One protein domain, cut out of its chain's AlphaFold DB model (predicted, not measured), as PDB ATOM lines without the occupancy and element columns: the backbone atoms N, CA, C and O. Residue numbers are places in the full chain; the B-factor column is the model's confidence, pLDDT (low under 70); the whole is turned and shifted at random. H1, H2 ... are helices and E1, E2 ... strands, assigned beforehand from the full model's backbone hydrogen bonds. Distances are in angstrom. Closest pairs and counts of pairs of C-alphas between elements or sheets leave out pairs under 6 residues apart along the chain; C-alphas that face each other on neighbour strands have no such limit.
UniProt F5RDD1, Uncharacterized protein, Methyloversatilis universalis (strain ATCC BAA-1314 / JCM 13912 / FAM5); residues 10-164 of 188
ATOM      1  N   GLU A  10     269.464 323.376 321.456       96.25
ATOM      2  CA  GLU A  10     269.162 322.270 320.551       96.25
ATOM      3  C   GLU A  10     268.778 321.042 321.376       96.25
ATOM      4  O   GLU A  10     269.550 320.603 322.227       96.25
ATOM      5  N   LEU A  11     267.589 320.490 321.149       97.00
ATOM      6  CA  LEU A  11     267.138 319.258 321.785       97.00
ATOM      7  C   LEU A  11     267.491 318.080 320.879       97.00
ATOM      8  O   LEU A  11     267.186 318.099 319.685       97.00
ATOM      9  N   ASP A  12     268.119 317.052 321.440       94.69
ATOM     10  CA  ASP A  12     268.372 315.825 320.695       94.69
ATOM     11  C   ASP A  12     267.058 315.048 320.496       94.69
ATOM     12  O   ASP A  12     266.144 315.064 321.325       94.69
ATOM     13  N   SER A  13     266.993 314.321 319.388       91.31
ATOM     14  CA  SER A  13     265.938 313.375 319.030       91.31
ATOM     15  C   SER A  13     265.686 312.297 320.091       91.31
ATOM     16  O   SER A  13     264.586 311.751 320.161       91.31
ATOM     17  N   ASP A  14     266.680 312.003 320.935       90.62
ATOM     18  CA  ASP A  14     266.562 311.027 322.019       90.62
ATOM     19  C   ASP A  14     265.771 311.540 323.237       90.62
ATOM     20  O   ASP A  14     265.462 310.759 324.141       90.62
ATOM     21  N   GLY A  15     265.449 312.841 323.269       87.06
ATOM     22  CA  GLY A  15     264.665 313.493 324.319       87.06
ATOM     23  C   GLY A  15     265.347 313.564 325.689       87.06
ATOM     24  O   GLY A  15     264.695 313.934 326.665       87.06
ATOM     25  N   ARG A  16     266.627 313.193 325.788       91.69
ATOM     26  CA  ARG A  16     267.403 313.139 327.039       91.69
ATOM     27  C   ARG A  16     268.652 313.996 326.993       91.69
ATOM     28  O   ARG A  16     269.213 314.264 328.052       91.69
ATOM     29  N   HIS A  17     269.093 314.416 325.814       95.94
ATOM     30  CA  HIS A  17     270.227 315.311 325.654       95.94
ATOM     31  C   HIS A  17     269.805 316.640 325.038       95.94
ATOM     32  O   HIS A  17     268.855 316.730 324.260       95.94
ATOM     33  N   ALA A  18     270.545 317.685 325.391       97.19
ATOM     34  CA  ALA A  18     270.453 318.979 324.737       97.19
ATOM     35  C   ALA A  18     271.845 319.590 324.563       97.19
ATOM     36  O   ALA A  18     272.768 319.287 325.324       97.19
ATOM     37  N   ARG A  19     272.000 320.470 323.575       96.19
ATOM     38  CA  ARG A  19     273.227 321.227 323.322       96.19
ATOM     39  C   ARG A  19     272.957 322.721 323.378       96.19
ATOM     40  O   ARG A  19     272.012 323.217 322.776       96.19
ATOM     41  N   LEU A  20     273.820 323.441 324.085       92.06
ATOM     42  CA  LEU A  20     273.793 324.898 324.173       92.06
ATOM     43  C   LEU A  20     275.219 325.419 324.031       92.06
ATOM     44  O   LEU A  20     276.089 325.078 324.828       92.06
ATOM     45  N   ALA A  21     275.461 326.217 322.988       87.62
ATOM     46  CA  ALA A  21     276.777 326.784 322.663       87.62
ATOM     47  C   ALA A  21     277.933 325.756 322.657       87.62
ATOM     48  O   ALA A  21     279.041 326.042 323.099       87.62
ATOM     49  N   GLY A  22     277.675 324.549 322.146       87.00
ATOM     50  CA  GLY A  22     278.675 323.484 322.044       87.00
ATOM     51  C   GLY A  22     278.800 322.586 323.276       87.00
ATOM     52  O   GLY A  22     279.393 321.515 323.154       87.00
ATOM     53  N   VAL A  23     278.192 322.954 324.410       91.62
ATOM     54  CA  VAL A  23     278.162 322.140 325.632       91.62
ATOM     55  C   VAL A  23     276.951 321.211 325.623       91.62
ATOM     56  O   VAL A  23     275.837 321.640 325.320       91.62
ATOM     57  N   THR A  24     277.176 319.943 325.967       95.81
ATOM     58  CA  THR A  24     276.129 318.921 326.080       95.81
ATOM     59  C   THR A  24     275.601 318.834 327.511       95.81
ATOM     60  O   THR A  24     276.366 318.803 328.477       95.81
ATOM     61  N   TYR A  25     274.284 318.732 327.632       97.44
ATOM     62  CA  TYR A  25     273.548 318.587 328.880       97.44
ATOM     63  C   TYR A  25     272.694 317.323 328.846       97.44
ATOM     64  O   TYR A  25     272.254 316.897 327.776       97.44
ATOM     65  N   LEU A  26     272.399 316.779 330.025       97.06
ATOM     66  CA  LEU A  26     271.224 315.930 330.195       97.06
ATOM     67  C   LEU A  26     270.007 316.840 330.338       97.06
ATOM     68  O   LEU A  26     270.017 317.783 331.130       97.06
ATOM     69  N   ALA A  27     268.967 316.559 329.567       96.12
ATOM     70  CA  ALA A  27     267.735 317.317 329.519       96.12
ATOM     71  C   ALA A  27     266.608 316.581 330.245       96.12
ATOM     72  O   ALA A  27     266.380 315.387 330.049       96.12
ATOM     73  N   GLY A  28     265.880 317.326 331.073       94.06
ATOM     74  CA  GLY A  28     264.522 316.964 331.444       94.06
ATOM     75  C   GLY A  28     263.563 317.186 330.270       94.06
ATOM     76  O   GLY A  28     263.905 317.815 329.269       94.06
ATOM     77  N   GLY A  29     262.329 316.702 330.408       92.31
ATOM     78  CA  GLY A  29     261.293 316.931 329.401       92.31
ATOM     79  C   GLY A  29     260.965 318.418 329.217       92.31
ATOM     80  O   GLY A  29     261.035 319.201 330.168       92.31
ATOM     81  N   LEU A  30     260.566 318.795 327.999       96.00
ATOM     82  CA  LEU A  30     260.063 320.134 327.690       96.00
ATOM     83  C   LEU A  30     258.777 320.419 328.475       96.00
ATOM     84  O   LEU A  30     257.797 319.680 328.380       96.00
ATOM     85  N   LEU A  31     258.770 321.532 329.201       96.81
ATOM     86  CA  LEU A  31     257.618 322.045 329.935       96.81
ATOM     87  C   LEU A  31     257.122 323.346 329.303       96.81
ATOM     88  O   LEU A  31     257.885 324.075 328.665       96.81
ATOM     89  N   ARG A  32     255.838 323.658 329.502       97.44
ATOM     90  CA  ARG A  32     255.216 324.896 329.020       97.44
ATOM     91  C   ARG A  32     254.848 325.793 330.197       97.44
ATOM     92  O   ARG A  32     254.067 325.393 331.057       97.44
ATOM     93  N   ALA A  33     255.410 326.995 330.215       96.50
ATOM     94  CA  ALA A  33     255.060 328.046 331.162       96.50
ATOM     95  C   ALA A  33     253.663 328.608 330.881       96.50
ATOM     96  O   ALA A  33     253.128 328.469 329.774       96.50
ATOM     97  N   ARG A  34     253.071 329.282 331.872       96.56
ATOM     98  CA  ARG A  34     251.720 329.866 331.736       96.56
ATOM     99  C   ARG A  34     251.636 330.931 330.649       96.56
ATOM    100  O   ARG A  34     250.616 331.036 329.976       96.56
ATOM    101  N   ASP A  35     252.720 331.671 330.449       94.50
ATOM    102  CA  ASP A  35     252.859 332.676 329.391       94.50
ATOM    103  C   ASP A  35     253.181 332.082 328.006       94.50
ATOM    104  O   ASP A  35     253.377 332.815 327.039       94.50
ATOM    105  N   GLY A  36     253.219 330.752 327.891       96.25
ATOM    106  CA  GLY A  36     253.422 330.036 326.638       96.25
ATOM    107  C   GLY A  36     254.878 329.769 326.266       96.25
ATOM    108  O   GLY A  36     255.102 329.110 325.251       96.25
ATOM    109  N   ARG A  37     255.853 330.212 327.070       96.38
ATOM    110  CA  ARG A  37     257.277 329.900 326.864       96.38
ATOM    111  C   ARG A  37     257.599 328.430 327.144       96.38
ATOM    112  O   ARG A  37     256.939 327.772 327.949       96.38
ATOM    113  N   GLY A  38     258.637 327.926 326.482       96.69
ATOM    114  CA  GLY A  38     259.231 326.623 326.758       96.69
ATOM    115  C   GLY A  38     260.220 326.703 327.920       96.69
ATOM    116  O   GLY A  38     260.982 327.666 328.029       96.69
ATOM    117  N   VAL A  39     260.214 325.682 328.773       97.62
ATOM    118  CA  VAL A  39     261.150 325.520 329.889       97.62
ATOM    119  C   VAL A  39     261.779 324.137 329.820       97.62
ATOM    120  O   VAL A  39     261.070 323.138 329.719       97.62
ATOM    121  N   VAL A  40     263.106 324.077 329.907       97.75
ATOM    122  CA  VAL A  40     263.857 322.819 329.979       97.75
ATOM    123  C   VAL A  40     264.798 322.882 331.173       97.75
ATOM    124  O   VAL A  40     265.575 323.829 331.315       97.75
ATOM    125  N   HIS A  41     264.722 321.875 332.039       98.12
ATOM    126  CA  HIS A  41     265.692 321.685 333.113       98.12
ATOM    127  C   HIS A  41     266.874 320.876 332.597       98.12
ATOM    128  O   HIS A  41     266.679 319.913 331.858       98.12
ATOM    129  N   LEU A  42     268.086 321.255 332.989       97.94
ATOM    130  CA  LEU A  42     269.316 320.659 332.481       97.94
ATOM    131  C   LEU A  42     270.273 320.317 333.627       97.94
ATOM    132  O   LEU A  42     270.262 320.972 334.669       97.94
ATOM    133  N   THR A  43     271.146 319.342 333.407       97.56
ATOM    134  CA  THR A  43     272.335 319.075 334.235       97.56
ATOM    135  C   THR A  43     273.545 318.854 333.325       97.56
ATOM    136  O   THR A  43     273.383 318.550 332.140       97.56
ATOM    137  N   GLU A  44     274.769 319.040 333.828       95.12
ATOM    138  CA  GLU A  44     275.964 318.756 333.021       95.12
ATOM    139  C   GLU A  44     275.992 317.281 332.592       95.12
ATOM    140  O   GLU A  44     275.764 316.404 333.418       95.12
ATOM    141  N   ALA A  45     276.310 316.987 331.325       93.69
ATOM    142  CA  ALA A  45     276.255 315.607 330.833       93.69
ATOM    143  C   ALA A  45     277.368 314.700 331.382       93.69
ATOM    144  O   ALA A  45     277.123 313.536 331.690       93.69
ATOM    145  N   GLU A  46     278.595 315.214 331.511       90.38
ATOM    146  CA  GLU A  46     279.742 314.394 331.924       90.38
ATOM    147  C   GLU A  46     279.869 314.259 333.443       90.38
ATOM    148  O   GLU A  46     280.175 313.185 333.962       90.38
ATOM    149  N   ARG A  47     279.684 315.367 334.168       91.19
ATOM    150  CA  ARG A  47     279.836 315.440 335.629       91.19
ATOM    151  C   ARG A  47     278.738 316.324 336.224       91.19
ATOM    152  O   ARG A  47     279.036 317.458 336.604       91.19
ATOM    153  N   PRO A  48     277.492 315.823 336.296       93.38
ATOM    154  CA  PRO A  48     276.374 316.585 336.826       93.38
ATOM    155  C   PRO A  48     276.665 317.066 338.249       93.38
ATOM    156  O   PRO A  48     276.979 316.280 339.146       93.38
ATOM    157  N   ARG A  49     276.577 318.377 338.450       94.69
ATOM    158  CA  ARG A  49     276.772 319.034 339.747       94.69
ATOM    159  C   ARG A  49     275.741 320.117 339.988       94.69
ATOM    160  O   ARG A  49     275.433 320.380 341.145       94.69
ATOM    161  N   HIS A  50     275.197 320.721 338.940       96.81
ATOM    162  CA  HIS A  50     274.239 321.805 339.071       96.81
ATOM    163  C   HIS A  50     272.974 321.507 338.278       96.81
ATOM    164  O   HIS A  50     272.975 320.772 337.291       96.81
ATOM    165  N   VAL A  51     271.880 322.113 338.730       97.69
ATOM    166  CA  VAL A  51     270.610 322.106 338.010       97.69
ATOM    167  C   VAL A  51     270.473 323.452 337.329       97.69
ATOM    168  O   VAL A  51     270.488 324.491 337.990       97.69
ATOM    169  N   TYR A  52     270.330 323.433 336.014       97.94
ATOM    170  CA  TYR A  52     270.085 324.615 335.207       97.94
ATOM    171  C   TYR A  52     268.643 324.633 334.719       97.94
ATOM    172  O   TYR A  52     267.964 323.604 334.657       97.94
ATOM    173  N   LYS A  53     268.190 325.821 334.340       97.62
ATOM    174  CA  LYS A  53     266.901 326.035 333.699       97.62
ATOM    175  C   LYS A  53     267.074 326.958 332.512       97.62
ATOM    176  O   LYS A  53     267.547 328.081 332.667       97.62
ATOM    177  N   PHE A  54     266.650 326.495 331.347       96.44
ATOM    178  CA  PHE A  54     266.564 327.312 330.150       96.44
ATOM    179  C   PHE A  54     265.109 327.706 329.901       96.44
ATOM    180  O   PHE A  54     264.231 326.844 329.895       96.44
ATOM    181  N   ILE A  55     264.859 328.998 329.690       95.94
ATOM    182  CA  ILE A  55     263.532 329.538 329.375       95.94
ATOM    183  C   ILE A  55     263.603 330.281 328.042       95.94
ATOM    184  O   ILE A  55     264.345 331.256 327.919       95.94
ATOM    185  N   GLY A  56     262.803 329.859 327.067       93.31
ATOM    186  CA  GLY A  56     262.797 330.412 325.711       93.31
ATOM    187  C   GLY A  56     261.428 330.310 325.030       93.31
ATOM    188  O   GLY A  56     260.448 329.942 325.681       93.31
ATOM    189  N   PRO A  57     261.314 330.637 323.731       93.12
ATOM    190  CA  PRO A  57     260.125 330.291 322.960       93.12
ATOM    191  C   PRO A  57     259.963 328.763 322.914       93.12
ATOM    192  O   PRO A  57     260.890 328.021 323.246       93.12
ATOM    193  N   LEU A  58     258.785 328.279 322.516       95.25
ATOM    194  CA  LEU A  58     258.619 326.850 322.235       95.25
ATOM    195  C   LEU A  58     259.582 326.410 321.119       95.25
ATOM    196  O   LEU A  58     259.943 327.242 320.282       95.25
ATOM    197  N   PRO A  59     260.006 325.131 321.103       94.25
ATOM    198  CA  PRO A  59     260.942 324.665 320.099       94.25
ATOM    199  C   PRO A  59     260.390 324.824 318.686       94.25
ATOM    200  O   PRO A  59     259.246 324.464 318.412       94.25
ATOM    201  N   ASP A  60     261.250 325.289 317.792       92.12
ATOM    202  CA  ASP A  60     261.061 325.236 316.350       92.12
ATOM    203  C   ASP A  60     262.214 324.425 315.762       92.12
ATOM    204  O   ASP A  60     263.378 324.659 316.099       92.12
ATOM    205  N   SER A  61     261.881 323.433 314.935       91.88
ATOM    206  CA  SER A  61     262.850 322.525 314.311       91.88
ATOM    207  C   SER A  61     263.802 321.864 315.324       91.88
ATOM    208  O   SER A  61     264.995 321.716 315.077       91.88
ATOM    209  N   GLY A  62     263.266 321.483 316.490       92.56
ATOM    210  CA  GLY A  62     264.017 320.813 317.555       92.56
ATOM    211  C   GLY A  62     264.821 321.739 318.471       92.56
ATOM    212  O   GLY A  62     265.532 321.238 319.333       92.56
ATOM    213  N   ALA A  63     264.710 323.066 318.348       93.31
ATOM    214  CA  ALA A  63     265.486 323.985 319.180       93.31
ATOM    215  C   ALA A  63     264.670 325.154 319.743       93.31
ATOM    216  O   ALA A  63     263.837 325.747 319.054       93.31
ATOM    217  N   LEU A  64     264.958 325.541 320.989       93.56
ATOM    218  CA  LEU A  64     264.521 326.826 321.531       93.56
ATOM    219  C   LEU A  64     265.519 327.880 321.042       93.56
ATOM    220  O   LEU A  64     266.651 327.937 321.519       93.56
ATOM    221  N   GLN A  65     265.099 328.695 320.075       88.00
ATOM    222  CA  GLN A  65     265.997 329.513 319.244       88.00
ATOM    223  C   GLN A  65     266.802 330.575 320.012       88.00
ATOM    224  O   GLN A  65     267.864 330.992 319.559       88.00
ATOM    225  N   HIS A  66     266.301 331.016 321.165       87.19
ATOM    226  CA  HIS A  66     266.969 331.930 322.089       87.19
ATOM    227  C   HIS A  66     266.358 331.803 323.484       87.19
ATOM    228  O   HIS A  66     265.243 331.307 323.638       87.19
ATOM    229  N   GLY A  67     267.017 332.316 324.520       88.50
ATOM    230  CA  GLY A  67     266.427 332.276 325.852       88.50
ATOM    231  C   GLY A  67     267.298 332.847 326.952       88.50
ATOM    232  O   GLY A  67     268.291 333.530 326.701       88.50
ATOM    233  N   ALA A  68     266.873 332.568 328.176       90.94
ATOM    234  CA  ALA A  68     267.629 332.817 329.386       90.94
ATOM    235  C   ALA A  68     268.081 331.494 330.003       90.94
ATOM    236  O   ALA A  68     267.279 330.564 330.108       90.94
ATOM    237  N   LEU A  69     269.332 331.447 330.458       94.00
ATOM    238  CA  LEU A  69     269.874 330.343 331.241       94.00
ATOM    239  C   LEU A  69     269.996 330.775 332.701       94.00
ATOM    240  O   LEU A  69     270.611 331.799 333.007       94.00
ATOM    241  N   TYR A  70     269.453 329.956 333.591       95.88
ATOM    242  CA  TYR A  70     269.550 330.102 335.035       95.88
ATOM    243  C   TYR A  70     270.183 328.862 335.655       95.88
ATOM    244  O   TYR A  70     270.170 327.787 335.057       95.88
ATOM    245  N   VAL A  71     270.668 328.999 336.883       97.56
ATOM    246  CA  VAL A  71     271.181 327.898 337.697       97.56
ATOM    247  C   VAL A  71     270.578 327.937 339.098       97.56
ATOM    248  O   VAL A  71     270.333 329.008 339.651       97.56
ATOM    249  N   ALA A  72     270.290 326.771 339.664       97.81
ATOM    250  CA  ALA A  72     269.623 326.659 340.949       97.81
ATOM    251  C   ALA A  72     270.567 326.953 342.127       97.81
ATOM    252  O   ALA A  72     271.681 326.432 342.226       97.81
ATOM    253  N   ARG A  73     270.058 327.728 343.084       96.44
ATOM    254  CA  ARG A  73     270.559 327.811 344.454       96.44
ATOM    255  C   ARG A  73     269.485 327.275 345.391       96.44
ATOM    256  O   ARG A  73     268.407 327.853 345.498       96.44
ATOM    257  N   PHE A  74     269.797 326.181 346.069       92.94
ATOM    258  CA  PHE A  74     268.963 325.581 347.104       92.94
ATOM    259  C   PHE A  74     269.324 326.231 348.442       92.94
ATOM    260  O   PHE A  74     270.486 326.190 348.844       92.94
ATOM    261  N   GLY A  75     268.358 326.886 349.087       90.56
ATOM    262  CA  GLY A  75     268.515 327.488 350.410       90.56
ATOM    263  C   GLY A  75     268.061 326.551 351.526       90.56
ATOM    264  O   GLY A  75     267.134 325.762 351.348       90.56
ATOM    265  N   ASP A  76     268.683 326.664 352.696       87.44
ATOM    266  CA  ASP A  76     268.498 325.731 353.820       87.44
ATOM    267  C   ASP A  76     267.099 325.786 354.463       87.44
ATOM    268  O   ASP A  76     266.713 324.900 355.218       87.44
ATOM    269  N   ASN A  77     266.309 326.811 354.142       86.69
ATOM    270  CA  ASN A  77     264.938 326.998 354.619       86.69
ATOM    271  C   ASN A  77     263.879 326.268 353.767       86.69
ATOM    272  O   ASN A  77     262.691 326.540 353.919       86.69
ATOM    273  N   GLY A  78     264.287 325.399 352.836       89.81
ATOM    274  CA  GLY A  78     263.368 324.737 351.903       89.81
ATOM    275  C   GLY A  78     262.878 325.646 350.771       89.81
ATOM    276  O   GLY A  78     261.980 325.268 350.021       89.81
ATOM    277  N   HIS A  79     263.471 326.830 350.606       94.38
ATOM    278  CA  HIS A  79     263.255 327.704 349.457       94.38
ATOM    279  C   HIS A  79     264.516 327.772 348.601       94.38
ATOM    280  O   HIS A  79     265.637 327.658 349.092       94.38
ATOM    281  N   GLY A  80     264.343 327.949 347.299       95.81
ATOM    282  CA  GLY A  80     265.443 328.109 346.365       95.81
ATOM    283  C   GLY A  80     265.171 329.176 345.316       95.81
ATOM    284  O   GLY A  80     264.038 329.626 345.124       95.81
ATOM    285  N   HIS A  81     266.249 329.584 344.655       97.06
ATOM    286  CA  HIS A  81     266.269 330.650 343.663       97.06
ATOM    287  C   HIS A  81     266.943 330.183 342.379       97.06
ATOM    288  O   HIS A  81     267.921 329.434 342.408       97.06
ATOM    289  N   TRP A  82     266.456 330.689 341.254       97.62
ATOM    290  CA  TRP A  82     267.098 330.556 339.954       97.62
ATOM    291  C   TRP A  82     267.967 331.783 339.691       97.62
ATOM    292  O   TRP A  82     267.467 332.880 339.450       97.62
ATOM    293  N   LEU A  83     269.283 331.601 339.765       94.81
ATOM    294  CA  LEU A  83     270.269 332.655 339.557       94.81
ATOM    295  C   LEU A  83     270.547 332.817 338.058       94.81
ATOM    296  O   LEU A  83     270.790 331.813 337.387       94.81
ATOM    297  N   PRO A  84     270.515 334.039 337.503       91.44
ATOM    298  CA  PRO A  84     270.738 334.247 336.077       91.44
ATOM    299  C   PRO A  84     272.207 334.003 335.703       91.44
ATOM    300  O   PRO A  84     273.109 334.587 336.298       91.44
ATOM    301  N   LEU A  85     272.437 333.176 334.681       87.50
ATOM    302  CA  LEU A  85     273.733 333.043 334.001       87.50
ATOM    303  C   LEU A  85     273.744 333.824 332.690       87.50
ATOM    304  O   LEU A  85     274.707 334.521 332.387       87.50
ATOM    305  N   VAL A  86     272.656 333.732 331.925       84.06
ATOM    306  CA  VAL A  86     272.448 334.498 330.694       84.06
ATOM    307  C   VAL A  86     271.020 335.039 330.729       84.06
ATOM    308  O   VAL A  86     270.088 334.243 330.629       84.06
ATOM    309  N   PRO A  87     270.799 336.352 330.908       70.00
ATOM    310  CA  PRO A  87     269.455 336.919 330.896       70.00
ATOM    311  C   PRO A  87     268.869 336.934 329.476       70.00
ATOM    312  O   PRO A  87     269.592 337.089 328.489       70.00
ATOM    313  N   ALA A  88     267.543 336.807 329.366       65.12
ATOM    314  CA  ALA A  88     266.850 336.897 328.083       65.12
ATOM    315  C   ALA A  88     267.021 338.307 327.504       65.12
ATOM    316  O   ALA A  88     266.846 339.306 328.200       65.12
ATOM    317  N   ARG A  89     267.332 338.402 326.208       63.06
ATOM    318  CA  ARG A  89     267.426 339.690 325.514       63.06
ATOM    319  C   ARG A  89     266.030 340.244 325.230       63.06
ATOM    320  O   ARG A  89     265.417 339.891 324.228       63.06
ATOM    321  N   GLN A  90     265.556 341.136 326.092       42.53
ATOM    322  CA  GLN A  90     264.442 342.048 325.829       42.53
ATOM    323  C   GLN A  90     264.754 343.378 326.539       42.53
ATOM    324  O   GLN A  90     264.376 343.539 327.686       42.53
ATOM    325  N   GLY A  91     265.499 344.282 325.880       42.50
ATOM    326  CA  GLY A  91     265.724 345.676 326.311       42.50
ATOM    327  C   GLY A  91     266.291 345.901 327.728       42.50
ATOM    328  O   GLY A  91     265.543 345.850 328.690       42.50
ATOM    329  N   PHE A  92     267.571 346.313 327.815       38.78
ATOM    330  CA  PHE A  92     268.290 346.782 329.031       38.78
ATOM    331  C   PHE A  92     268.546 345.696 330.107       38.78
ATOM    332  O   PHE A  92     267.678 344.901 330.418       38.78
ATOM    333  N   LEU A  93     269.703 345.536 330.755       37.66
ATOM    334  CA  LEU A  93     271.041 346.128 330.723       37.66
ATOM    335  C   LEU A  93     272.029 344.964 330.905       37.66
ATOM    336  O   LEU A  93     271.847 344.110 331.772       37.66
ATOM    337  N   LEU A  94     273.097 344.956 330.109       40.59
ATOM    338  CA  LEU A  94     274.340 344.285 330.477       40.59
ATOM    339  C   LEU A  94     274.815 344.915 331.795       40.59
ATOM    340  O   LEU A  94     275.349 346.019 331.772       40.59
ATOM    341  N   TRP A  95     274.621 344.248 332.934       37.47
ATOM    342  CA  TRP A  95     275.386 344.597 334.139       37.47
ATOM    343  C   TRP A  95     276.851 344.146 334.018       37.47
ATOM    344  O   TRP A  95     277.695 344.599 334.779       37.47
ATOM    345  N   ASP A  96     277.195 343.331 333.017       46.53
ATOM    346  CA  ASP A  96     278.590 342.992 332.766       46.53
ATOM    347  C   ASP A  96     278.939 343.035 331.260       46.53
ATOM    348  O   ASP A  96     278.610 342.114 330.507       46.53
ATOM    349  N   PRO A  97     279.611 344.100 330.780       44.75
ATOM    350  CA  PRO A  97     280.200 344.165 329.439       44.75
ATOM    351  C   PRO A  97     281.288 343.097 329.187       44.75
ATOM    352  O   PRO A  97     281.700 342.892 328.038       44.75
ATOM    353  N   GLN A  98     281.762 342.418 330.238       49.28
ATOM    354  CA  GLN A  98     282.680 341.279 330.191       49.28
ATOM    355  C   GLN A  98     281.947 339.941 330.067       49.28
ATOM    356  O   GLN A  98     282.609 338.942 329.796       49.28
ATOM    357  N   LEU A  99     280.610 339.895 330.179       54.53
ATOM    358  CA  LEU A  99     279.838 338.674 329.952       54.53
ATOM    359  C   LEU A  99     279.853 338.333 328.456       54.53
ATOM    360  O   LEU A  99     278.934 338.611 327.680       54.53
ATOM    361  N   ARG A 100     280.956 337.732 328.020       65.56
ATOM    362  CA  ARG A 100     281.057 337.035 326.750       65.56
ATOM    363  C   ARG A 100     280.137 335.830 326.889       65.56
ATOM    364  O   ARG A 100     280.511 334.828 327.481       65.56
ATOM    365  N   VAL A 101     278.906 335.954 326.390       68.81
ATOM    366  CA  VAL A 101     277.879 334.899 326.478       68.81
ATOM    367  C   VAL A 101     278.442 333.545 326.028       68.81
ATOM    368  O   VAL A 101     278.187 332.540 326.677       68.81
ATOM    369  N   GLY A 102     279.299 333.528 325.002       65.19
ATOM    370  CA  GLY A 102     280.019 332.322 324.581       65.19
ATOM    371  C   GLY A 102     280.970 331.730 325.632       65.19
ATOM    372  O   GLY A 102     281.055 330.516 325.730       65.19
ATOM    373  N   GLU A 103     281.645 332.542 326.451       69.44
ATOM    374  CA  GLU A 103     282.504 332.056 327.545       69.44
ATOM    375  C   GLU A 103     281.676 331.528 328.722       69.44
ATOM    376  O   GLU A 103     281.987 330.473 329.266       69.44
ATOM    377  N   VAL A 104     280.583 332.216 329.081       76.69
ATOM    378  CA  VAL A 104     279.655 331.744 330.128       76.69
ATOM    379  C   VAL A 104     279.026 330.413 329.743       76.69
ATOM    380  O   VAL A 104     278.923 329.517 330.575       76.69
ATOM    381  N   LEU A 105     278.606 330.282 328.485       79.56
ATOM    382  CA  LEU A 105     278.011 329.049 327.987       79.56
ATOM    383  C   LEU A 105     279.056 327.968 327.673       79.56
ATOM    384  O   LEU A 105     278.684 326.802 327.620       79.56
ATOM    385  N   GLY A 106     280.328 328.335 327.482       81.44
ATOM    386  CA  GLY A 106     281.433 327.408 327.223       81.44
ATOM    387  C   GLY A 106     281.949 326.689 328.475       81.44
ATOM    388  O   GLY A 106     282.363 325.537 328.378       81.44
ATOM    389  N   ASP A 107     281.877 327.329 329.648       88.31
ATOM    390  CA  ASP A 107     282.092 326.686 330.955       88.31
ATOM    391  C   ASP A 107     280.971 327.069 331.947       88.31
ATOM    392  O   ASP A 107     281.153 327.906 332.847       88.31
ATOM    393  N   PRO A 108     279.781 326.456 331.798       87.38
ATOM    394  CA  PRO A 108     278.625 326.757 332.638       87.38
ATOM    395  C   PRO A 108     278.863 326.389 334.107       87.38
ATOM    396  O   PRO A 108     278.329 327.055 334.991       87.38
ATOM    397  N   ALA A 109     279.708 325.392 334.392       92.44
ATOM    398  CA  ALA A 109     280.010 324.961 335.753       92.44
ATOM    399  C   ALA A 109     280.891 325.981 336.495       92.44
ATOM    400  O   ALA A 109     280.691 326.238 337.687       92.44
ATOM    401  N   ALA A 110     281.864 326.604 335.823       91.31
ATOM    402  CA  ALA A 110     282.593 327.733 336.396       91.31
ATOM    403  C   ALA A 110     281.685 328.952 336.604       91.31
ATOM    404  O   ALA A 110     281.770 329.599 337.651       91.31
ATOM    405  N   ALA A 111     280.792 329.243 335.653       89.19
ATOM    406  CA  ALA A 111     279.822 330.327 335.794       89.19
ATOM    407  C   ALA A 111     278.858 330.091 336.972       89.19
ATOM    408  O   ALA A 111     278.666 330.992 337.789       89.19
ATOM    409  N   ALA A 112     278.337 328.870 337.117       92.62
ATOM    410  CA  ALA A 112     277.478 328.451 338.221       92.62
ATOM    411  C   ALA A 112     278.139 328.675 339.586       92.62
ATOM    412  O   ALA A 112     277.552 329.293 340.477       92.62
ATOM    413  N   ARG A 113     279.400 328.248 339.734       92.31
ATOM    414  CA  ARG A 113     280.177 328.482 340.960       92.31
ATOM    415  C   ARG A 113     280.356 329.969 341.251       92.31
ATOM    416  O   ARG A 113     280.201 330.379 342.396       92.31
ATOM    417  N   ARG A 114     280.643 330.782 340.228       90.56
ATOM    418  CA  ARG A 114     280.854 332.230 340.379       90.56
ATOM    419  C   ARG A 114     279.614 332.953 340.905       90.56
ATOM    420  O   ARG A 114     279.758 333.872 341.703       90.56
ATOM    421  N   VAL A 115     278.417 332.542 340.481       89.25
ATOM    422  CA  VAL A 115     277.159 333.160 340.938       89.25
ATOM    423  C   VAL A 115     276.631 332.574 342.253       89.25
ATOM    424  O   VAL A 115     275.651 333.082 342.788       89.25
ATOM    425  N   GLY A 116     277.275 331.540 342.807       93.06
ATOM    426  CA  GLY A 116     276.870 330.921 344.074       93.06
ATOM    427  C   GLY A 116     275.737 329.899 343.940       93.06
ATOM    428  O   GLY A 116     274.895 329.794 344.835       93.06
ATOM    429  N   ALA A 117     275.694 329.164 342.825       95.56
ATOM    430  CA  ALA A 117     274.832 327.992 342.682       95.56
ATOM    431  C   ALA A 117     275.180 326.906 343.712       95.56
ATOM    432  O   ALA A 117     276.328 326.794 344.147       95.56
ATOM    433  N   THR A 118     274.206 326.066 344.064       94.62
ATOM    434  CA  THR A 118     274.444 324.947 344.986       94.62
ATOM    435  C   THR A 118     274.939 323.726 344.205       94.62
ATOM    436  O   THR A 118     274.172 323.194 343.398       94.62
ATOM    437  N   PRO A 119     276.171 323.233 344.436       93.38
ATOM    438  CA  PRO A 119     276.600 321.958 343.882       93.38
ATOM    439  C   PRO A 119     275.896 320.803 344.607       93.38
ATOM    440  O   PRO A 119     275.768 320.806 345.832       93.38
ATOM    441  N   LEU A 120     275.455 319.794 343.861       90.06
ATOM    442  CA  LEU A 120     274.767 318.617 344.379       90.06
ATOM    443  C   LEU A 120     275.607 317.365 344.111       90.06
ATOM    444  O   LEU A 120     275.908 317.033 342.964       90.06
ATOM    445  N   ASP A 121     275.984 316.663 345.176       85.19
ATOM    446  CA  ASP A 121     276.664 315.373 345.070       85.19
ATOM    447  C   ASP A 121     275.724 314.290 344.538       85.19
ATOM    448  O   ASP A 121     274.553 314.221 344.913       85.19
ATOM    449  N   GLY A 122     276.258 313.436 343.662       82.44
ATOM    450  CA  GLY A 122     275.537 312.287 343.120       82.44
ATOM    451  C   GLY A 122     274.419 312.626 342.136       82.44
ATOM    452  O   GLY A 122     273.730 311.701 341.716       82.44
ATOM    453  N   LEU A 123     274.243 313.897 341.763       87.69
ATOM    454  CA  LEU A 123     273.256 314.335 340.777       87.69
ATOM    455  C   LEU A 123     273.423 313.568 339.458       87.69
ATOM    456  O   LEU A 123     274.534 313.264 339.029       87.69
ATOM    457  N   PHE A 124     272.299 313.276 338.814       89.31
ATOM    458  CA  PHE A 124     272.252 312.717 337.473       89.31
ATOM    459  C   PHE A 124     271.437 313.622 336.551       89.31
ATOM    460  O   PHE A 124     272.015 314.394 335.791       89.31
ATOM    461  N   SER A 125     270.108 313.587 336.645       91.62
ATOM    462  CA  SER A 125     269.215 314.355 335.772       91.62
ATOM    463  C   SER A 125     267.924 314.764 336.484       91.62
ATOM    464  O   SER A 125     267.703 314.438 337.653       91.62
ATOM    465  N   VAL A 126     267.077 315.511 335.778       93.81
ATOM    466  CA  VAL A 126     265.781 315.989 336.270       93.81
ATOM    467  C   VAL A 126     264.651 315.215 335.603       93.81
ATOM    468  O   VAL A 126     264.628 315.081 334.381       93.81
ATOM    469  N   GLN A 127     263.670 314.787 336.395       91.00
ATOM    470  CA  GLN A 127     262.430 314.192 335.902       91.00
ATOM    471  C   GLN A 127     261.210 315.006 336.348       91.00
ATOM    472  O   GLN A 127     261.095 315.398 337.508       91.00
ATOM    473  N   SER A 128     260.276 315.238 335.427       90.06
ATOM    474  CA  SER A 128     258.981 315.855 335.735       90.06
ATOM    475  C   SER A 128     258.069 314.868 336.461       90.06
ATOM    476  O   SER A 128     257.995 313.699 336.086       90.06
ATOM    477  N   ARG A 129     257.342 315.346 337.472       88.94
ATOM    478  CA  ARG A 129     256.360 314.563 338.233       88.94
ATOM    479  C   ARG A 129     254.939 314.889 337.772       88.94
ATOM    480  O   ARG A 129     254.662 315.996 337.308       88.94
ATOM    481  N   ALA A 130     254.026 313.931 337.929       84.94
ATOM    482  CA  ALA A 130     252.620 314.087 337.540       84.94
ATOM    483  C   ALA A 130     251.892 315.180 338.342       84.94
ATOM    484  O   ALA A 130     250.941 315.783 337.854       84.94
ATOM    485  N   ASP A 131     252.368 315.474 339.553       83.75
ATOM    486  CA  ASP A 131     251.833 316.527 340.412       83.75
ATOM    487  C   ASP A 131     252.268 317.943 339.975       83.75
ATOM    488  O   ASP A 131     251.885 318.923 340.615       83.75
ATOM    489  N   GLY A 132     253.076 318.079 338.916       85.31
ATOM    490  CA  GLY A 132     253.642 319.347 338.441       85.31
ATOM    491  C   GLY A 132     254.942 319.764 339.141       85.31
ATOM    492  O   GLY A 132     255.480 320.833 338.839       85.31
ATOM    493  N   GLY A 133     255.445 318.951 340.072       91.31
ATOM    494  CA  GLY A 133     256.770 319.089 340.662       91.31
ATOM    495  C   GLY A 133     257.861 318.425 339.823       91.31
ATOM    496  O   GLY A 133     257.642 317.923 338.717       91.31
ATOM    497  N   GLN A 134     259.072 318.436 340.362       93.62
ATOM    498  CA  GLN A 134     260.268 317.925 339.710       93.62
ATOM    499  C   GLN A 134     261.050 317.066 340.701       93.62
ATOM    500  O   GLN A 134     261.079 317.356 341.897       93.62
ATOM    501  N   LEU A 135     261.661 315.999 340.196       90.56
ATOM    502  CA  LEU A 135     262.481 315.048 340.934       90.56
ATOM    503  C   LEU A 135     263.928 315.137 340.448       90.56
ATOM    504  O   LEU A 135     264.190 315.054 339.247       90.56
ATOM    505  N   LEU A 136     264.864 315.263 341.388       89.62
ATOM    506  CA  LEU A 136     266.288 315.093 341.119       89.62
ATOM    507  C   LEU A 136     266.648 313.611 341.195       89.62
ATOM    508  O   LEU A 136     266.531 312.986 342.250       89.62
ATOM    509  N   LEU A 137     267.103 313.064 340.072       86.12
ATOM    510  CA  LEU A 137     267.641 311.714 339.997       86.12
ATOM    511  C   LEU A 137     269.111 311.727 340.413       86.12
ATOM    512  O   LEU A 137     269.863 312.617 340.010       86.12
ATOM    513  N   CYS A 138     269.516 310.715 341.179       84.19
ATOM    514  CA  CYS A 138     270.891 310.542 341.636       84.19
ATOM    515  C   CYS A 138     271.480 309.216 341.136       84.19
ATOM    516  O   CYS A 138     270.774 308.217 341.010       84.19
ATOM    517  N   GLY A 139     272.793 309.191 340.897       75.81
ATOM    518  CA  GLY A 139     273.537 307.991 340.494       75.81
ATOM    519  C   GLY A 139     273.738 306.964 341.615       75.81
ATOM    520  O   GLY A 139     274.246 305.873 341.366       75.81
ATOM    521  N   HIS A 140     273.345 307.293 342.847       73.69
ATOM    522  CA  HIS A 140     273.374 306.398 343.999       73.69
ATOM    523  C   HIS A 140     272.060 306.478 344.783       73.69
ATOM    524  O   HIS A 140     271.331 307.468 344.712       73.69
ATOM    525  N   ALA A 141     271.774 305.440 345.571       70.44
ATOM    526  CA  ALA A 141     270.640 305.447 346.485       70.44
ATOM    527  C   ALA A 141     270.820 306.531 347.564       70.44
ATOM    528  O   ALA A 141     271.922 306.743 348.074       70.44
ATOM    529  N   GLY A 142     269.735 307.217 347.913       66.31
ATOM    530  CA  GLY A 142     269.726 308.295 348.896       66.31
ATOM    531  C   GLY A 142     268.325 308.885 349.069       66.31
ATOM    532  O   GLY A 142     267.400 308.464 348.369       66.31
ATOM    533  N   PRO A 143     268.145 309.838 350.000       68.75
ATOM    534  CA  PRO A 143     266.897 310.581 350.108       68.75
ATOM    535  C   PRO A 143     266.651 311.328 348.800       68.75
ATOM    536  O   PRO A 143     267.545 311.996 348.273       68.75
ATOM    537  N   ALA A 144     265.440 311.201 348.276       72.31
ATOM    538  CA  ALA A 144     265.087 311.902 347.063       72.31
ATOM    539  C   ALA A 144     264.898 313.394 347.354       72.31
ATOM    540  O   ALA A 144     264.549 313.821 348.459       72.31
ATOM    541  N   ARG A 145     265.182 314.200 346.335       85.62
ATOM    542  CA  ARG A 145     265.040 315.650 346.394       85.62
ATOM    543  C   ARG A 145     264.030 316.059 345.348       85.62
ATOM    544  O   ARG A 145     264.196 315.751 344.169       85.62
ATOM    545  N   VAL A 146     262.996 316.752 345.796       90.88
ATOM    546  CA  VAL A 146     261.943 317.268 344.929       90.88
ATOM    547  C   VAL A 146     261.822 318.767 345.099       90.88
ATOM    548  O   VAL A 146     262.072 319.302 346.183       90.88
ATOM    549  N   TRP A 147     261.419 319.446 344.033       94.00
ATOM    550  CA  TRP A 147     261.013 320.840 344.115       94.00
ATOM    551  C   TRP A 147     259.712 321.083 343.369       94.00
ATOM    552  O   TRP A 147     259.224 320.238 342.614       94.00
ATOM    553  N   ARG A 148     259.139 322.251 343.638       95.50
ATOM    554  CA  ARG A 148     257.986 322.794 342.941       95.50
ATOM    555  C   ARG A 148     258.193 324.284 342.751       95.50
ATOM    556  O   ARG A 148     258.467 325.017 343.703       95.50
ATOM    557  N   GLU A 149     258.038 324.719 341.513       97.31
ATOM    558  CA  GLU A 149     258.148 326.125 341.146       97.31
ATOM    559  C   GLU A 149     257.046 326.952 341.820       97.31
ATOM    560  O   GLU A 149     255.894 326.515 341.940       97.31
ATOM    561  N   ALA A 150     257.401 328.145 342.307       96.38
ATOM    562  CA  ALA A 150     256.460 328.986 343.034       96.38
ATOM    563  C   ALA A 150     255.262 329.348 342.148       96.38
ATOM    564  O   ALA A 150     255.380 329.478 340.930       96.38
ATOM    565  N   MET A 151     254.091 329.475 342.777       93.69
ATOM    566  CA  MET A 151     252.798 329.668 342.108       93.69
ATOM    567  C   MET A 151     252.398 328.532 341.151       93.69
ATOM    568  O   MET A 151     251.356 328.644 340.508       93.69
ATOM    569  N   GLY A 152     253.166 327.438 341.059       93.06
ATOM    570  CA  GLY A 152     252.924 326.353 340.109       93.06
ATOM    571  C   GLY A 152     253.129 326.775 338.652       93.06
ATOM    572  O   GLY A 152     252.390 326.315 337.782       93.06
ATOM    573  N   ASP A 153     254.061 327.697 338.393       96.56
ATOM    574  CA  ASP A 153     254.475 328.083 337.043       96.56
ATOM    575  C   ASP A 153     255.947 327.738 336.825       96.56
ATOM    576  O   ASP A 153     256.816 328.220 337.545       96.56
ATOM    577  N   VAL A 154     256.237 326.933 335.804       96.62
ATOM    578  CA  VAL A 154     257.596 326.455 335.505       96.62
ATOM    579  C   VAL A 154     258.568 327.579 335.121       96.62
ATOM    580  O   VAL A 154     259.785 327.414 335.229       96.62
ATOM    581  N   ALA A 155     258.055 328.750 334.729       96.00
ATOM    582  CA  ALA A 155     258.872 329.938 334.486       96.00
ATOM    583  C   ALA A 155     259.257 330.719 335.758       96.00
ATOM    584  O   ALA A 155     260.057 331.653 335.661       96.00
ATOM    585  N   SER A 156     258.729 330.365 336.935       97.38
ATOM    586  CA  SER A 156     259.027 331.063 338.193       97.38
ATOM    587  C   SER A 156     260.521 331.045 338.517       97.38
ATOM    588  O   SER A 156     261.206 330.063 338.263       97.38
ATOM    589  N   LEU A 157     261.063 332.118 339.093       97.12
ATOM    590  CA  LEU A 157     262.487 332.185 339.464       97.12
ATOM    591  C   LEU A 157     262.748 331.819 340.931       97.12
ATOM    592  O   LEU A 157     263.861 331.967 341.433       97.12
ATOM    593  N   THR A 158     261.732 331.283 341.599       97.56
ATOM    594  CA  THR A 158     261.807 330.775 342.967       97.56
ATOM    595  C   THR A 158     261.035 329.475 343.079       97.56
ATOM    596  O   THR A 158     260.008 329.311 342.421       97.56
ATOM    597  N   PHE A 159     261.476 328.589 343.960       97.25
ATOM    598  CA  PHE A 159     260.844 327.294 344.173       97.25
ATOM    599  C   PHE A 159     260.876 326.896 345.645       97.25
ATOM    600  O   PHE A 159     261.744 327.328 346.403       97.25
ATOM    601  N   GLY A 160     259.922 326.060 346.048       95.81
ATOM    602  CA  GLY A 160     260.007 325.305 347.296       95.81
ATOM    603  C   GLY A 160     260.654 323.952 347.021       95.81
ATOM    604  O   GLY A 160     260.345 323.328 346.007       95.81
ATOM    605  N   TRP A 161     261.541 323.491 347.897       92.50
ATOM    606  CA  TRP A 161     262.186 322.188 347.784       92.50
ATOM    607  C   TRP A 161     262.200 321.451 349.120       92.50
ATOM    608  O   TRP A 161     262.207 322.053 350.192       92.50
ATOM    609  N   GLN A 162     262.201 320.126 349.039       83.31
ATOM    610  CA  GLN A 162     262.290 319.243 350.195       83.31
ATOM    611  C   GLN A 162     263.349 318.173 349.929       83.31
ATOM    612  O   GLN A 162     263.361 317.542 348.868       83.31
ATOM    613  N   GLY A 163     264.248 317.971 350.893       66.69
ATOM    614  CA  GLY A 163     265.144 316.817 350.944       66.69
ATOM    615  C   GLY A 163     264.627 315.828 351.983       66.69
ATOM    616  O   GLY A 163     264.539 316.177 353.157       66.69
ATOM    617  N   GLY A 164     264.263 314.611 351.577       54.69
ATOM    618  CA  GLY A 164     263.701 313.629 352.505       54.69
ATOM    619  C   GLY A 164     263.413 312.268 351.876       54.69
ATOM    620  O   GLY A 164     263.619 312.048 350.684       54.69
TER     621      GLY A 164
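What this domain is: This is residues 10 to 164 of the 188 residues of an uncharacterized protein of Methyloversatilis universalis (strain ATCC BAA-1314 / JCM 13912 / FAM5) (UniProt F5RDD1). One sheet of ten strands curls round and folds back on itself like part of a barrel: E1 to E6 form one leaf, E9, E8 and E7 form the other, and E10 is the hinge between them, with edge strand E7 coming round near E3. The short helix H2 packs over E5, and H1 grazes the sheet. The printed part has 155 residues, with E1 to E6, H1, H2 and E7 to E10 along the chain; under half of the residues, 75, are in named elements, and the class is mostly strand. The antiparallel sheet has the order E1, E2, E3, E4, E5, E6, E10, E9, E8, E7. The whole is compact, with a radius of gyration of the C-alphas of 14.7 A and spans of 41 by 32 by 31 A.

How they stand to each other: E1, residues 17 to 20, and E2, residues 23 to 27, are a hairpin, with N 18 and O 25 3.0 A apart. E3, residues 38 to 44, E4, residues 51 to 56, E5, residues 68 to 74, and E6, residues 79 to 86, complete a meander, each strand the antiparallel neighbour of the one before; for instance N 40 and O 54 are 3.0 A apart between E3 and E4, and N 73 and O 81 are 2.8 A apart between E5 and E6. H1, residues 101 to 106, only grazes the sheet. H2, residues 108 to 115, is on the sheet at a height of 8.4 A, over E5 and only just not over E4, on which 2 of its C-alphas fall; it runs across the strands, at 64 degrees to E5 on the local plane. Its closest C-alphas to E5 are those of Ala 112 and Val 71, 6.3 A apart. In both helices every O i to N i+4 pair is within hydrogen-bond range. A second meander is E7, residues 123 to 128, E8, 134 to 138, E9, 144 to 149, and E10, 158 to 164; N 148 and O 160 are 2.9 A apart between E9 and E10. E10 is also antiparallel to E6, with N 80 and O 159 2.8 A apart. The closest C-alphas of E3 and E7 are those of Thr 43 and Ser 125, 5.9 A apart.

Where its parts are: E1 begins at C-alpha 17, (270.227, 315.311, 325.654). The longest strand by residues, E6, measures 22.0 A, E10 19.7 A, E3 19.5 A and E5 19.2 A; H2 measures 10.6 A. E10 ends at C-alpha 164, (263.701, 313.629, 352.505).

The domain as a whole: The C-alphas farthest apart, those of Gly 91 and Ala 141, are 45.3 A apart. The printed part has no cut; the links E4 to E5 and E6 to H1 are long. Confidence is low, under 70, at residues 88 to 103, 142 to 143 and 163 to 164.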